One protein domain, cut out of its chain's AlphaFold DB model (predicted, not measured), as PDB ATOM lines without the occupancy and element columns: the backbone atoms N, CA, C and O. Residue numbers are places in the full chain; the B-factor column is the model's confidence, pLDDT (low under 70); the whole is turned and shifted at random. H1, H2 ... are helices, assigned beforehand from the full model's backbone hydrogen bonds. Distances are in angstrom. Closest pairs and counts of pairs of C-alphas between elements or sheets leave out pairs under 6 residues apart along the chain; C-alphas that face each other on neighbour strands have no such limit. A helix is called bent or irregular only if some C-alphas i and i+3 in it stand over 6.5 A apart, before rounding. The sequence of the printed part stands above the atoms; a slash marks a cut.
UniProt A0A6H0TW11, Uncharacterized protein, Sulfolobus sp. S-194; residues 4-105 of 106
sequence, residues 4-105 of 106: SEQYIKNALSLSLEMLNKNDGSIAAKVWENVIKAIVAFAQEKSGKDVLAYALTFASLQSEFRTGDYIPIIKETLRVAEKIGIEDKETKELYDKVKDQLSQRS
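What this domain is: This is residues 4 to 105 of the 106 residues of an uncharacterized protein of Sulfolobus sp. S-194 (UniProt A0A6H0TW11). Two long helices, H1 and H2, stand side by side as a hairpin, and H4 packs along both of them to make the core of a small helical slab. H5 packs on H1 at one edge, and H3 lies at the opposite edge, packed on H2. The printed part has 102 residues with five named helices, H1 to H5 in order, and no named strand; the class is all helix. It is compact, with a radius of gyration of the C-alphas of 13.1 A and spans of 39 by 33 by 18 A.

Where its parts are: H1, residues 4 to 21, begins at C-alpha 4 (-31.895, -21.994, -46.467) and is 25.9 A long. H2, residues 27 to 44, measures 25.6 A. H4 is residues 70 to 83, 20.2 A. H5, residues 88 to 103, is 22.9 A long and ends at C-alpha 103 (-38.558, -32.370, -21.791). H3, residues 50 to 63, is 21.9 A long and only just irregular: C-alphas 59 and 62 are 6.55 A apart.

How they stand to each other: H1, H2, H4 and H5 form a bundle, helices grouped together, and helix packing is mostly aligned. H1 touches H2, opposite ways at a shallow tilt of 17 degrees; their closest C-alphas, of Ser 4 and Ala 37, are 4.1 A apart. H4 touches H1, closest at the C-alphas of Ser 15 and Ile 73, 5.8 A, and H2, at those of Val 34 and Thr 76, 6.2 A. H5 touches H1 the same way at 35.1 degrees, only just steep, with the C-alphas of Lys 9 and Thr 90 closest at 5.4 A. H2 and H3 form a hairpin, closest at the C-alphas of Ala 42 and Val 50, 5.4 A. H3 is apart from H1, H4 and H5. Every O i to N i+4 pair is within hydrogen-bond range in H1, H2, H4 and H5; in H3, 6 of 10 are.

The domain as a whole: The C-alphas of Lys 48 and Gln 103, the two farthest apart, are 40.2 A apart. The printed part has no cut and no long link. Mean pLDDT of the printed part is 83.8, with residues 46 to 67 and 105 under 70.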
ATOM      1  N   SER A   4     -31.778 -22.378 -47.879       91.50
ATOM      2  CA  SER A   4     -31.895 -21.994 -46.467       91.50
ATOM      3  C   SER A   4     -32.511 -23.094 -45.601       91.50
ATOM      4  O   SER A   4     -31.990 -23.455 -44.547       91.50
ATOM      5  N   GLU A   5     -33.595 -23.677 -46.095       94.69
ATOM      6  CA  GLU A   5     -34.347 -24.740 -45.448       94.69
ATOM      7  C   GLU A   5     -33.581 -26.069 -45.413       94.69
ATOM      8  O   GLU A   5     -33.602 -26.759 -44.398       94.69
ATOM      9  N   GLN A   6     -32.817 -26.391 -46.462       96.50
ATOM     10  CA  GLN A   6     -31.934 -27.562 -46.479       96.50
ATOM     11  C   GLN A   6     -30.855 -27.476 -45.394       96.50
ATOM     12  O   GLN A   6     -30.585 -28.458 -44.699       96.50
ATOM     13  N   TYR A   7     -30.244 -26.303 -45.220       96.38
ATOM     14  CA  TYR A   7     -29.266 -26.093 -44.156       96.38
ATOM     15  C   TYR A   7     -29.906 -26.149 -42.764       96.38
ATOM     16  O   TYR A   7     -29.316 -26.734 -41.855       96.38
ATOM     17  N   ILE A   8     -31.132 -25.640 -42.599       96.00
ATOM     18  CA  ILE A   8     -31.881 -25.803 -41.344       96.00
ATOM     19  C   ILE A   8     -32.196 -27.261 -41.057       96.00
ATOM     20  O   ILE A   8     -31.980 -27.704 -39.932       96.00
ATOM     21  N   LYS A   9     -32.638 -28.028 -42.052       97.81
ATOM     22  CA  LYS A   9     -32.882 -29.461 -41.894       97.81
ATOM     23  C   LYS A   9     -31.638 -30.172 -41.357       97.81
ATOM     24  O   LYS A   9     -31.727 -30.883 -40.359       97.81
ATOM     25  N   ASN A  10     -30.469 -29.906 -41.940       97.44
ATOM     26  CA  ASN A  10     -29.202 -30.466 -41.462       97.44
ATOM     27  C   ASN A  10     -28.869 -30.024 -40.026       97.44
ATOM     28  O   ASN A  10     -28.470 -30.852 -39.207       97.44
ATOM     29  N   ALA A  11     -29.049 -28.738 -39.700       96.62
ATOM     30  CA  ALA A  11     -28.813 -28.218 -38.353       96.62
ATOM     31  C   ALA A  11     -29.739 -28.871 -37.313       96.62
ATOM     32  O   ALA A  11     -29.284 -29.240 -36.230       96.62
ATOM     33  N   LEU A  12     -31.015 -29.068 -37.648       97.81
ATOM     34  CA  LEU A  12     -31.991 -29.738 -36.792       97.81
ATOM     35  C   LEU A  12     -31.661 -31.225 -36.615       97.81
ATOM     36  O   LEU A  12     -31.728 -31.727 -35.496       97.81
ATOM     37  N   SER A  13     -31.239 -31.927 -37.674       97.88
ATOM     38  CA  SER A  13     -30.835 -33.338 -37.578       97.88
ATOM     39  C   SER A  13     -29.638 -33.511 -36.647       97.88
ATOM     40  O   SER A  13     -29.656 -34.371 -35.768       97.88
ATOM     41  N   LEU A  14     -28.623 -32.657 -36.795       96.50
ATOM     42  CA  LEU A  14     -27.448 -32.661 -35.926       96.50
ATOM     43  C   LEU A  14     -27.805 -32.235 -34.491       96.50
ATOM     44  O   LEU A  14     -27.296 -32.811 -33.536       96.50
ATOM     45  N   SER A  15     -28.723 -31.280 -34.314       95.25
ATOM     46  CA  SER A  15     -29.225 -30.886 -32.988       95.25
ATOM     47  C   SER A  15     -29.934 -32.036 -32.276       95.25
ATOM     48  O   SER A  15     -29.717 -32.254 -31.086       95.25
ATOM     49  N   LEU A  16     -30.743 -32.804 -33.011       96.06
ATOM     50  CA  LEU A  16     -31.400 -34.001 -32.496       96.06
ATOM     51  C   LEU A  16     -30.375 -35.067 -32.094       96.06
ATOM     52  O   LEU A  16     -30.515 -35.707 -31.055       96.06
ATOM     53  N   GLU A  17     -29.314 -35.242 -32.884       94.69
ATOM     54  CA  GLU A  17     -28.208 -36.133 -32.534       94.69
ATOM     55  C   GLU A  17     -27.517 -35.700 -31.231       94.69
ATOM     56  O   GLU A  17     -27.310 -36.545 -30.358       94.69
ATOM     57  N   MET A  18     -27.235 -34.402 -31.052       92.06
ATOM     58  CA  MET A  18     -26.675 -33.878 -29.797       92.06
ATOM     59  C   MET A  18     -27.602 -34.135 -28.605       92.06
ATOM     60  O   MET A  18     -27.142 -34.567 -27.550       92.06
ATOM     61  N   LEU A  19     -28.914 -33.914 -28.764       92.50
ATOM     62  CA  LEU A  19     -29.907 -34.190 -27.717       92.50
ATOM     63  C   LEU A  19     -29.972 -35.673 -27.363       92.50
ATOM     64  O   LEU A  19     -29.998 -36.012 -26.182       92.50
ATOM     65  N   ASN A  20     -29.970 -36.554 -28.359       92.50
ATOM     66  CA  ASN A  20     -30.052 -37.994 -28.133       92.50
ATOM     67  C   ASN A  20     -28.786 -38.544 -27.465       92.50
ATOM     68  O   ASN A  20     -28.879 -39.396 -26.585       92.50
ATOM     69  N   LYS A  21     -27.605 -38.058 -27.863       90.31
ATOM     70  CA  LYS A  21     -26.312 -38.528 -27.335       90.31
ATOM     71  C   LYS A  21     -25.862 -37.802 -26.073       90.31
ATOM     72  O   LYS A  21     -24.922 -38.252 -25.426       90.31
ATOM     73  N   ASN A  22     -26.523 -36.700 -25.723       86.81
ATOM     74  CA  ASN A  22     -26.077 -35.783 -24.680       86.81
ATOM     75  C   ASN A  22     -24.633 -35.287 -24.899       86.81
ATOM     76  O   ASN A  22     -23.861 -35.177 -23.948       86.81
ATOM     77  N   ASP A  23     -24.260 -35.042 -26.158       84.44
ATOM     78  CA  ASP A  23     -22.888 -34.745 -26.572       84.44
ATOM     79  C   ASP A  23     -22.844 -33.503 -27.472       84.44
ATOM     80  O   ASP A  23     -23.465 -33.454 -28.533       84.44
ATOM     81  N   GLY A  24     -22.077 -32.501 -27.040       83.50
ATOM     82  CA  GLY A  24     -21.855 -31.252 -27.765       83.50
ATOM     83  C   GLY A  24     -20.721 -31.306 -28.793       83.50
ATOM     84  O   GLY A  24     -20.393 -30.273 -29.368       83.50
ATOM     85  N   SER A  25     -20.098 -32.462 -29.043       87.50
ATOM     86  CA  SER A  25     -18.948 -32.601 -29.956       87.50
ATOM     87  C   SER A  25     -19.213 -32.102 -31.385       87.50
ATOM     88  O   SER A  25     -18.296 -31.644 -32.070       87.50
ATOM     89  N   ILE A  26     -20.473 -32.134 -31.832       89.50
ATOM     90  CA  ILE A  26     -20.900 -31.671 -33.163       89.50
ATOM     91  C   ILE A  26     -21.539 -30.273 -33.154       89.50
ATOM     92  O   ILE A  26     -22.006 -29.813 -34.196       89.50
ATOM     93  N   ALA A  27     -21.504 -29.562 -32.023       88.19
ATOM     94  CA  ALA A  27     -22.039 -28.208 -31.861       88.19
ATOM     95  C   ALA A  27     -21.545 -27.233 -32.939       88.19
ATOM     96  O   ALA A  27     -22.332 -26.496 -33.532       88.19
ATOM     97  N   ALA A  28     -20.249 -27.282 -33.259       85.88
ATOM     98  CA  ALA A  28     -19.660 -26.450 -34.305       85.88
ATOM     99  C   ALA A  28     -20.278 -26.718 -35.690       85.88
ATOM    100  O   ALA A  28     -20.494 -25.783 -36.456       85.88
ATOM    101  N   LYS A  29     -20.624 -27.977 -35.998       90.25
ATOM    102  CA  LYS A  29     -21.265 -28.356 -37.269       90.25
ATOM    103  C   LYS A  29     -22.725 -27.917 -37.327       90.25
ATOM    104  O   LYS A  29     -23.198 -27.525 -38.393       90.25
ATOM    105  N   VAL A  30     -23.442 -27.979 -36.200       92.69
ATOM    106  CA  VAL A  30     -24.794 -27.406 -36.091       92.69
ATOM    107  C   VAL A  30     -24.719 -25.915 -36.399       92.69
ATOM    108  O   VAL A  30     -25.407 -25.438 -37.298       92.69
ATOM    109  N   TRP A  31     -23.814 -25.208 -35.722       89.38
ATOM    110  CA  TRP A  31     -23.631 -23.771 -35.889       89.38
ATOM    111  C   TRP A  31     -23.251 -23.376 -37.318       89.38
ATOM    112  O   TRP A  31     -23.832 -22.453 -37.886       89.38
ATOM    113  N   GLU A  32     -22.345 -24.122 -37.946       89.62
ATOM    114  CA  GLU A  32     -21.978 -23.926 -39.348       89.62
ATOM    115  C   GLU A  32     -23.199 -24.014 -40.279       89.62
ATOM    116  O   GLU A  32     -23.371 -23.173 -41.163       89.62
ATOM    117  N   ASN A  33     -24.078 -25.002 -40.076       93.62
ATOM    118  CA  ASN A  33     -25.301 -25.132 -40.869       93.62
ATOM    119  C   ASN A  33     -26.299 -24.002 -40.582       93.62
ATOM    120  O   ASN A  33     -26.914 -23.500 -41.518       93.62
ATOM    121  N   VAL A  34     -26.415 -23.541 -39.332       91.81
ATOM    122  CA  VAL A  34     -27.241 -22.370 -38.988       91.81
ATOM    123  C   VAL A  34     -26.758 -21.121 -39.731       91.81
ATOM    124  O   VAL A  34     -27.563 -20.429 -40.353       91.81
ATOM    125  N   ILE A  35     -25.447 -20.855 -39.758       88.19
ATOM    126  CA  ILE A  35     -24.887 -19.720 -40.508       88.19
ATOM    127  C   ILE A  35     -25.180 -19.862 -42.007       88.19
ATOM    128  O   ILE A  35     -25.654 -18.912 -42.632       88.19
ATOM    129  N   LYS A  36     -24.943 -21.046 -42.589       90.38
ATOM    130  CA  LYS A  36     -25.238 -21.307 -44.008       90.38
ATOM    131  C   LYS A  36     -26.715 -21.081 -44.332       90.38
ATOM    132  O   LYS A  36     -27.018 -20.476 -45.357       90.38
ATOM    133  N   ALA A  37     -27.618 -21.499 -43.446       90.25
ATOM    134  CA  ALA A  37     -29.049 -21.273 -43.593       90.25
ATOM    135  C   ALA A  37     -29.408 -19.785 -43.620       90.25
ATOM    136  O   ALA A  37     -30.159 -19.352 -44.494       90.25
ATOM    137  N   ILE A  38     -28.844 -18.998 -42.700       86.19
ATOM    138  CA  ILE A  38     -29.054 -17.546 -42.628       86.19
ATOM    139  C   ILE A  38     -28.550 -16.870 -43.904       86.19
ATOM    140  O   ILE A  38     -29.267 -16.066 -44.499       86.19
ATOM    141  N   VAL A  39     -27.332 -17.205 -44.341       85.69
ATOM    142  CA  VAL A  39     -26.732 -16.645 -45.559       85.69
ATOM    143  C   VAL A  39     -27.583 -16.983 -46.779       85.69
ATOM    144  O   VAL A  39     -27.916 -16.082 -47.547       85.69
ATOM    145  N   ALA A  40     -27.986 -18.247 -46.931       88.50
ATOM    146  CA  ALA A  40     -28.841 -18.681 -48.028       88.50
ATOM    147  C   ALA A  40     -30.205 -17.975 -47.998       88.50
ATOM    148  O   ALA A  40     -30.650 -17.470 -49.022       88.50
ATOM    149  N   PHE A  41     -30.838 -17.849 -46.828       86.25
ATOM    150  CA  PHE A  41     -32.129 -17.165 -46.692       86.25
ATOM    151  C   PHE A  41     -32.039 -15.687 -47.076       86.25
ATOM    152  O   PHE A  41     -32.913 -15.147 -47.752       86.25
ATOM    153  N   ALA A  42     -30.962 -15.024 -46.663       81.94
ATOM    154  CA  ALA A  42     -30.730 -13.631 -46.996       81.94
ATOM    155  C   ALA A  42     -30.416 -13.449 -48.496       81.94
ATOM    156  O   ALA A  42     -30.891 -12.496 -49.108       81.94
ATOM    157  N   GLN A  43     -29.688 -14.384 -49.120       81.88
ATOM    158  CA  GLN A  43     -29.488 -14.412 -50.576       81.88
ATOM    159  C   GLN A  43     -30.808 -14.616 -51.334       81.88
ATOM    160  O   GLN A  43     -31.056 -13.922 -52.319       81.88
ATOM    161  N   GLU A  44     -31.674 -15.513 -50.855       84.38
ATOM    162  CA  GLU A  44     -33.007 -15.777 -51.418       84.38
ATOM    163  C   GLU A  44     -33.925 -14.537 -51.367       84.38
ATOM    164  O   GLU A  44     -34.778 -14.364 -52.236       84.38
ATOM    165  N   LYS A  45     -33.750 -13.655 -50.371       78.88
ATOM    166  CA  LYS A  45     -34.607 -12.482 -50.109       78.88
ATOM    167  C   LYS A  45     -34.163 -11.166 -50.773       78.88
ATOM    168  O   LYS A  45     -34.892 -10.193 -50.619       78.88
ATOM    169  N   SER A  46     -33.072 -11.144 -51.553       59.91
ATOM    170  CA  SER A  46     -32.391  -9.986 -52.196       59.91
ATOM    171  C   SER A  46     -31.233  -9.342 -51.399       59.91
ATOM    172  O   SER A  46     -31.308  -9.121 -50.195       59.91
ATOM    173  N   GLY A  47     -30.108  -9.124 -52.103       65.88
ATOM    174  CA  GLY A  47     -28.748  -8.976 -51.562       65.88
ATOM    175  C   GLY A  47     -28.249  -7.574 -51.155       65.88
ATOM    176  O   GLY A  47     -28.953  -6.576 -51.239       65.88
ATOM    177  N   LYS A  48     -26.963  -7.550 -50.753       54.00
ATOM    178  CA  LYS A  48     -26.144  -6.532 -50.039       54.00
ATOM    179  C   LYS A  48     -26.240  -6.523 -48.505       54.00
ATOM    180  O   LYS A  48     -25.185  -6.490 -47.879       54.00
ATOM    181  N   ASP A  49     -27.412  -6.711 -47.901       55.59
ATOM    182  CA  ASP A  49     -27.558  -6.775 -46.424       55.59
ATOM    183  C   ASP A  49     -27.150  -8.125 -45.790       55.59
ATOM    184  O   ASP A  49     -27.089  -8.286 -44.569       55.59
ATOM    185  N   VAL A  50     -26.803  -9.104 -46.630       56.22
ATOM    186  CA  VAL A  50     -26.439 -10.479 -46.247       56.22
ATOM    187  C   VAL A  50     -25.177 -10.538 -45.377       56.22
ATOM    188  O   VAL A  50     -25.103 -11.347 -44.454       56.22
ATOM    189  N   LEU A  51     -24.183  -9.681 -45.650       58.88
ATOM    190  CA  LEU A  51     -22.891  -9.716 -44.955       58.88
ATOM    191  C   LEU A  51     -22.999  -9.179 -43.525       58.88
ATOM    192  O   LEU A  51     -22.427  -9.762 -42.613       58.88
ATOM    193  N   ALA A  52     -23.757  -8.097 -43.322       60.34
ATOM    194  CA  ALA A  52     -23.965  -7.504 -42.002       60.34
ATOM    195  C   ALA A  52     -24.762  -8.447 -41.089       60.34
ATOM    196  O   ALA A  52     -24.416  -8.620 -39.918       60.34
ATOM    197  N   TYR A  53     -25.770  -9.130 -41.646       60.62
ATOM    198  CA  TYR A  53     -26.487 -10.190 -40.938       60.62
ATOM    199  C   TYR A  53     -25.541 -11.342 -40.576       60.62
ATOM    200  O   TYR A  53     -25.391 -11.660 -39.402       60.62
ATOM    201  N   ALA A  54     -24.827 -11.920 -41.546       59.84
ATOM    202  CA  ALA A  54     -23.908 -13.033 -41.294       59.84
ATOM    203  C   ALA A  54     -22.792 -12.690 -40.284       59.84
ATOM    204  O   ALA A  54     -22.472 -13.519 -39.436       59.84
ATOM    205  N   LEU A  55     -22.244 -11.468 -40.322       62.91
ATOM    206  CA  LEU A  55     -21.211 -10.990 -39.391       62.91
ATOM    207  C   LEU A  55     -21.738 -10.810 -37.962       62.91
ATOM    208  O   LEU A  55     -21.070 -11.215 -37.012       62.91
ATOM    209  N   THR A  56     -22.948 -10.263 -37.806       62.88
ATOM    210  CA  THR A  56     -23.594 -10.136 -36.487       62.88
ATOM    211  C   THR A  56     -23.793 -11.515 -35.858       62.88
ATOM    212  O   THR A  56     -23.515 -11.706 -34.679       62.88
ATOM    213  N   PHE A  57     -24.191 -12.511 -36.650       59.75
ATOM    214  CA  PHE A  57     -24.391 -13.869 -36.150       59.75
ATOM    215  C   PHE A  57     -23.082 -14.623 -35.912       59.75
ATOM    216  O   PHE A  57     -22.954 -15.269 -34.881       59.75
ATOM    217  N   ALA A  58     -22.077 -14.498 -36.782       59.16
ATOM    218  CA  ALA A  58     -20.763 -15.105 -36.556       59.16
ATOM    219  C   ALA A  58     -20.123 -14.639 -35.232       59.16
ATOM    220  O   ALA A  58     -19.454 -15.428 -34.567       59.16
ATOM    221  N   SER A  59     -20.391 -13.398 -34.806       58.72
ATOM    222  CA  SER A  59     -19.915 -12.870 -33.520       58.72
ATOM    223  C   SER A  59     -20.510 -13.565 -32.284       58.72
ATOM    224  O   SER A  59     -19.887 -13.545 -31.228       58.72
ATOM    225  N   LEU A  60     -21.649 -14.262 -32.412       56.66
ATOM    226  CA  LEU A  60     -22.260 -15.035 -31.318       56.66
ATOM    227  C   LEU A  60     -21.548 -16.374 -31.059       56.66
ATOM    228  O   LEU A  60     -21.792 -17.016 -30.041       56.66
ATOM    229  N   GLN A  61     -20.628 -16.801 -31.937       56.41
ATOM    230  CA  GLN A  61     -19.892 -18.058 -31.766       56.41
ATOM    231  C   GLN A  61     -19.056 -18.086 -30.472       56.41
ATOM    232  O   GLN A  61     -18.842 -19.161 -29.911       56.41
ATOM    233  N   SER A  62     -18.607 -16.927 -29.975       50.38
ATOM    234  CA  SER A  62     -17.794 -16.830 -28.755       50.38
ATOM    235  C   SER A  62     -18.559 -17.106 -27.455       50.38
ATOM    236  O   SER A  62     -17.927 -17.224 -26.407       50.38
ATOM    237  N   GLU A  63     -19.891 -17.214 -27.492       53.62
ATOM    238  CA  GLU A  63     -20.710 -17.464 -26.297       53.62
ATOM    239  C   GLU A  63     -20.924 -18.957 -26.002       53.62
ATOM    240  O   GLU A  63     -21.298 -19.323 -24.885       53.62
ATOM    241  N   PHE A  64     -20.630 -19.847 -26.954       61.62
ATOM    242  CA  PHE A  64     -20.829 -21.284 -26.771       61.62
ATOM    243  C   PHE A  64     -19.619 -21.912 -26.078       61.62
ATOM    244  O   PHE A  64     -18.666 -22.372 -26.710       61.62
ATOM    245  N   ARG A  65     -19.642 -21.920 -24.742       56.44
ATOM    246  CA  ARG A  65     -18.652 -22.656 -23.947       56.44
ATOM    247  C   ARG A  65     -18.723 -24.143 -24.303       56.44
ATOM    248  O   ARG A  65     -19.795 -24.743 -24.277       56.44
ATOM    249  N   THR A  66     -17.571 -24.747 -24.590       53.78
ATOM    250  CA  THR A  66     -17.412 -26.203 -24.736       53.78
ATOM    251  C   THR A  66     -18.053 -26.916 -23.545       53.78
ATOM    252  O   THR A  66     -17.545 -26.823 -22.430       53.78
ATOM    253  N   GLY A  67     -19.185 -27.585 -23.781       61.03
ATOM    254  CA  GLY A  67     -19.952 -28.319 -22.769       61.03
ATOM    255  C   GLY A  67     -21.437 -27.953 -22.705       61.03
ATOM    256  O   GLY A  67     -22.238 -28.817 -22.368       61.03
ATOM    257  N   ASP A  68     -21.824 -26.732 -23.091       76.12
ATOM    258  CA  ASP A  68     -23.229 -26.306 -23.113       76.12
ATOM    259  C   ASP A  68     -23.693 -26.017 -24.547       76.12
ATOM    260  O   ASP A  68     -23.527 -24.925 -25.090       76.12
ATOM    261  N   TYR A  69     -24.241 -27.050 -25.187       82.50
ATOM    262  CA  TYR A  69     -24.722 -27.001 -26.571       82.50
ATOM    263  C   TYR A  69     -26.205 -26.611 -26.675       82.50
ATOM    264  O   TYR A  69     -26.708 -26.377 -27.775       82.50
ATOM    265  N   ILE A  70     -26.922 -26.534 -25.549       89.12
ATOM    266  CA  ILE A  70     -28.350 -26.201 -25.506       89.12
ATOM    267  C   ILE A  70     -28.643 -24.820 -26.121       89.12
ATOM    268  O   ILE A  70     -29.604 -24.720 -26.895       89.12
ATOM    269  N   PRO A  71     -27.834 -23.769 -25.877       87.81
ATOM    270  CA  PRO A  71     -28.004 -22.480 -26.540       87.81
ATOM    271  C   PRO A  71     -27.978 -22.563 -28.073       87.81
ATOM    272  O   PRO A  71     -28.786 -21.910 -28.729       87.81
ATOM    273  N   ILE A  72     -27.126 -23.417 -28.655       88.44
ATOM    274  CA  ILE A  72     -27.033 -23.597 -30.116       88.44
ATOM    275  C   ILE A  72     -28.325 -24.201 -30.669       88.44
ATOM    276  O   ILE A  72     -28.809 -23.788 -31.724       88.44
ATOM    277  N   ILE A  73     -28.917 -25.158 -29.952       92.31
ATOM    278  CA  ILE A  73     -30.184 -25.780 -30.356       92.31
ATOM    279  C   ILE A  73     -31.324 -24.760 -30.301       92.31
ATOM    280  O   ILE A  73     -32.101 -24.661 -31.250       92.31
ATOM    281  N   LYS A  74     -31.402 -23.962 -29.228       92.00
ATOM    282  CA  LYS A  74     -32.393 -22.877 -29.112       92.00
ATOM    283  C   LYS A  74     -32.277 -21.893 -30.271       92.00
ATOM    284  O   LYS A  74     -33.285 -21.533 -30.874       92.00
ATOM    285  N   GLU A  75     -31.053 -21.510 -30.619       89.69
ATOM    286  CA  GLU A  75     -30.826 -20.600 -31.735       89.69
ATOM    287  C   GLU A  75     -31.177 -21.244 -33.083       89.69
ATOM    288  O   GLU A  75     -31.778 -20.598 -33.937       89.69
ATOM    289  N   THR A  76     -30.904 -22.541 -33.252       93.31
ATOM    290  CA  THR A  76     -31.301 -23.300 -34.448       93.31
ATOM    291  C   THR A  76     -32.819 -23.259 -34.647       93.31
ATOM    292  O   THR A  76     -33.286 -22.975 -35.750       93.31
ATOM    293  N   LEU A  77     -33.597 -23.468 -33.577       95.44
ATOM    294  CA  LEU A  77     -35.061 -23.369 -33.608       95.44
ATOM    295  C   LEU A  77     -35.532 -21.942 -33.939       95.44
ATOM    296  O   LEU A  77     -36.424 -21.764 -34.765       95.44
ATOM    297  N   ARG A  78     -34.899 -20.916 -33.359       92.00
ATOM    298  CA  ARG A  78     -35.229 -19.508 -33.640       92.00
ATOM    299  C   ARG A  78     -34.996 -19.140 -35.106       92.00
ATOM    300  O   ARG A  78     -35.805 -18.449 -35.725       92.00
ATOM    301  N   VAL A  79     -33.883 -19.593 -35.679       89.88
ATOM    302  CA  VAL A  79     -33.551 -19.341 -37.085       89.88
ATOM    303  C   VAL A  79     -34.507 -20.101 -38.007       89.88
ATOM    304  O   VAL A  79     -34.972 -19.532 -38.994       89.88
ATOM    305  N   ALA A  80     -34.857 -21.342 -37.667       93.25
ATOM    306  CA  ALA A  80     -35.854 -22.132 -38.383       93.25
ATOM    307  C   ALA A  80     -37.218 -21.416 -38.474       93.25
ATOM    308  O   ALA A  80     -37.784 -21.310 -39.564       93.25
ATOM    309  N   GLU A  81     -37.706 -20.846 -37.366       91.25
ATOM    310  CA  GLU A  81     -38.930 -20.031 -37.350       91.25
ATOM    311  C   GLU A  81     -38.818 -18.808 -38.266       91.25
ATOM    312  O   GLU A  81     -39.724 -18.522 -39.049       91.25
ATOM    313  N   LYS A  82     -37.684 -18.104 -38.212       87.38
ATOM    314  CA  LYS A  82     -37.454 -16.881 -38.992       87.38
ATOM    315  C   LYS A  82     -37.349 -17.125 -40.498       87.38
ATOM    316  O   LYS A  82     -37.799 -16.292 -41.284       87.38
ATOM    317  N   ILE A  83     -36.745 -18.243 -40.900       86.25
ATOM    318  CA  ILE A  83     -36.655 -18.668 -42.306       86.25
ATOM    319  C   ILE A  83     -38.035 -19.078 -42.844       86.25
ATOM    320  O   ILE A  83     -38.290 -18.969 -44.052       86.25
ATOM    321  N   GLY A  84     -38.926 -19.502 -41.942       89.25
ATOM    322  CA  GLY A  84     -40.278 -19.950 -42.240       89.25
ATOM    323  C   GLY A  84     -40.250 -21.266 -43.001       89.25
ATOM    324  O   GLY A  84     -40.408 -21.259 -44.217       89.25
ATOM    325  N   ILE A  85     -40.015 -22.382 -42.305       92.31
ATOM    326  CA  ILE A  85     -40.008 -23.724 -42.909       92.31
ATOM    327  C   ILE A  85     -41.369 -23.998 -43.568       92.31
ATOM    328  O   ILE A  85     -42.423 -23.830 -42.954       92.31
ATOM    329  N   GLU A  86     -41.353 -24.459 -44.812       93.00
ATOM    330  CA  GLU A  86     -42.518 -24.875 -45.594       93.00
ATOM    331  C   GLU A  86     -42.560 -26.397 -45.767       93.00
ATOM    332  O   GLU A  86     -43.642 -26.987 -45.676       93.00
ATOM    333  N   ASP A  87     -41.391 -27.018 -45.939       94.94
ATOM    334  CA  ASP A  87     -41.174 -28.445 -46.126       94.94
ATOM    335  C   ASP A  87     -41.662 -29.269 -44.928       94.94
ATOM    336  O   ASP A  87     -41.345 -28.997 -43.767       94.94
ATOM    337  N   LYS A  88     -42.449 -30.307 -45.222       95.00
ATOM    338  CA  LYS A  88     -43.126 -31.114 -44.203       95.00
ATOM    339  C   LYS A  88     -42.142 -31.899 -43.336       95.00
ATOM    340  O   LYS A  88     -42.284 -31.910 -42.119       95.00
ATOM    341  N   GLU A  89     -41.147 -32.530 -43.952       94.94
ATOM    342  CA  GLU A  89     -40.158 -33.336 -43.231       94.94
ATOM    343  C   GLU A  89     -39.332 -32.461 -42.280       94.94
ATOM    344  O   GLU A  89     -39.070 -32.827 -41.135       94.94
ATOM    345  N   THR A  90     -38.975 -31.260 -42.732       95.62
ATOM    346  CA  THR A  90     -38.232 -30.287 -41.928       95.62
ATOM    347  C   THR A  90     -39.070 -29.748 -40.761       95.62
ATOM    348  O   THR A  90     -38.532 -29.569 -39.669       95.62
ATOM    349  N   LYS A  91     -40.386 -29.556 -40.940       96.69
ATOM    350  CA  LYS A  91     -41.313 -29.204 -39.842       96.69
ATOM    351  C   LYS A  91     -41.401 -30.301 -38.786       96.69
ATOM    352  O   LYS A  91     -41.215 -30.020 -37.608       96.69
ATOM    353  N   GLU A  92     -41.602 -31.549 -39.206       97.19
ATOM    354  CA  GLU A  92     -41.656 -32.692 -38.283       97.19
ATOM    355  C   GLU A  92     -40.358 -32.831 -37.475       97.19
ATOM    356  O   GLU A  92     -40.371 -33.196 -36.298       97.19
ATOM    357  N   LEU A  93     -39.217 -32.538 -38.101       97.25
ATOM    358  CA  LEU A  93     -37.925 -32.540 -37.433       97.25
ATOM    359  C   LEU A  93     -37.775 -31.372 -36.446       97.25
ATOM    360  O   LEU A  93     -37.258 -31.580 -35.348       97.25
ATOM    361  N   TYR A  94     -38.238 -30.172 -36.810       97.81
ATOM    362  CA  TYR A  94     -38.286 -29.016 -35.910       97.81
ATOM    363  C   TYR A  94     -39.105 -29.331 -34.650       97.81
ATOM    364  O   TYR A  94     -38.609 -29.123 -33.540       97.81
ATOM    365  N   ASP A  95     -40.298 -29.911 -34.810       97.19
ATOM    366  CA  ASP A  95     -41.179 -30.256 -33.688       97.19
ATOM    367  C   ASP A  95     -40.516 -31.285 -32.761       97.19
ATOM    368  O   ASP A  95     -40.451 -31.082 -31.550       97.19
ATOM    369  N   LYS A  96     -39.887 -32.329 -33.322       97.06
ATOM    370  CA  LYS A  96     -39.139 -33.330 -32.534       97.06
ATOM    371  C   LYS A  96     -38.022 -32.716 -31.692       97.06
ATOM    372  O   LYS A  96     -37.866 -33.073 -30.524       97.06
ATOM    373  N   VAL A  97     -37.224 -31.819 -32.277       96.62
ATOM    374  CA  VAL A  97     -36.129 -31.144 -31.562       96.62
ATOM    375  C   VAL A  97     -36.688 -30.256 -30.447       96.62
ATOM    376  O   VAL A  97     -36.166 -30.273 -29.331       96.62
ATOM    377  N   LYS A  98     -37.763 -29.511 -30.723       96.31
ATOM    378  CA  LYS A  98     -38.433 -28.630 -29.758       96.31
ATOM    379  C   LYS A  98     -39.025 -29.400 -28.575       96.31
ATOM    380  O   LYS A  98     -38.833 -28.990 -27.425       96.31
ATOM    381  N   ASP A  99     -39.688 -30.520 -28.837       95.50
ATOM    382  CA  ASP A  99     -40.294 -31.365 -27.808       95.50
ATOM    383  C   ASP A  99     -39.229 -31.980 -26.895       95.50
ATOM    384  O   ASP A  99     -39.309 -31.855 -25.670       95.50
ATOM    385  N   GLN A 100     -38.177 -32.574 -27.472       93.69
ATOM    386  CA  GLN A 100     -37.077 -33.149 -26.689       93.69
ATOM    387  C   GLN A 100     -36.341 -32.103 -25.844       93.69
ATOM    388  O   GLN A 100     -35.950 -32.375 -24.707       93.69
ATOM    389  N   LEU A 101     -36.147 -30.898 -26.385       92.00
ATOM    390  CA  LEU A 101     -35.514 -29.809 -25.652       92.00
ATOM    391  C   LEU A 101     -36.360 -29.363 -24.445       92.00
ATOM    392  O   LEU A 101     -35.818 -29.090 -23.370       92.00
ATOM    393  N   SER A 102     -37.684 -29.325 -24.612       89.44
ATOM    394  CA  SER A 102     -38.634 -28.945 -23.559       89.44
ATOM    395  C   SER A 102     -38.688 -29.981 -22.431       89.44
ATOM    396  O   SER A 102     -38.707 -29.609 -21.258       89.44
ATOM    397  N   GLN A 103     -38.607 -31.272 -22.768       86.94
ATOM    398  CA  GLN A 103     -38.558 -32.370 -21.791       86.94
ATOM    399  C   GLN A 103     -37.304 -32.343 -20.905       86.94
ATOM    400  O   GLN A 103     -37.345 -32.827 -19.783       86.94
ATOM    401  N   ARG A 104     -36.191 -31.772 -21.385       75.06
ATOM    402  CA  ARG A 104     -34.940 -31.625 -20.616       75.06
ATOM    403  C   ARG A 104     -34.897 -30.384 -19.722       75.06
ATOM    404  O   ARG A 104     -33.983 -30.260 -18.915       75.06
ATOM    405  N   SER A 105     -35.825 -29.451 -19.921       61.53
ATOM    406  CA  SER A 105     -35.916 -28.203 -19.150       61.53
ATOM    407  C   SER A 105     -36.984 -28.265 -18.046       61.53
ATOM    408  O   SER A 105     -37.167 -27.271 -17.345       61.53
TER     409      SER A 105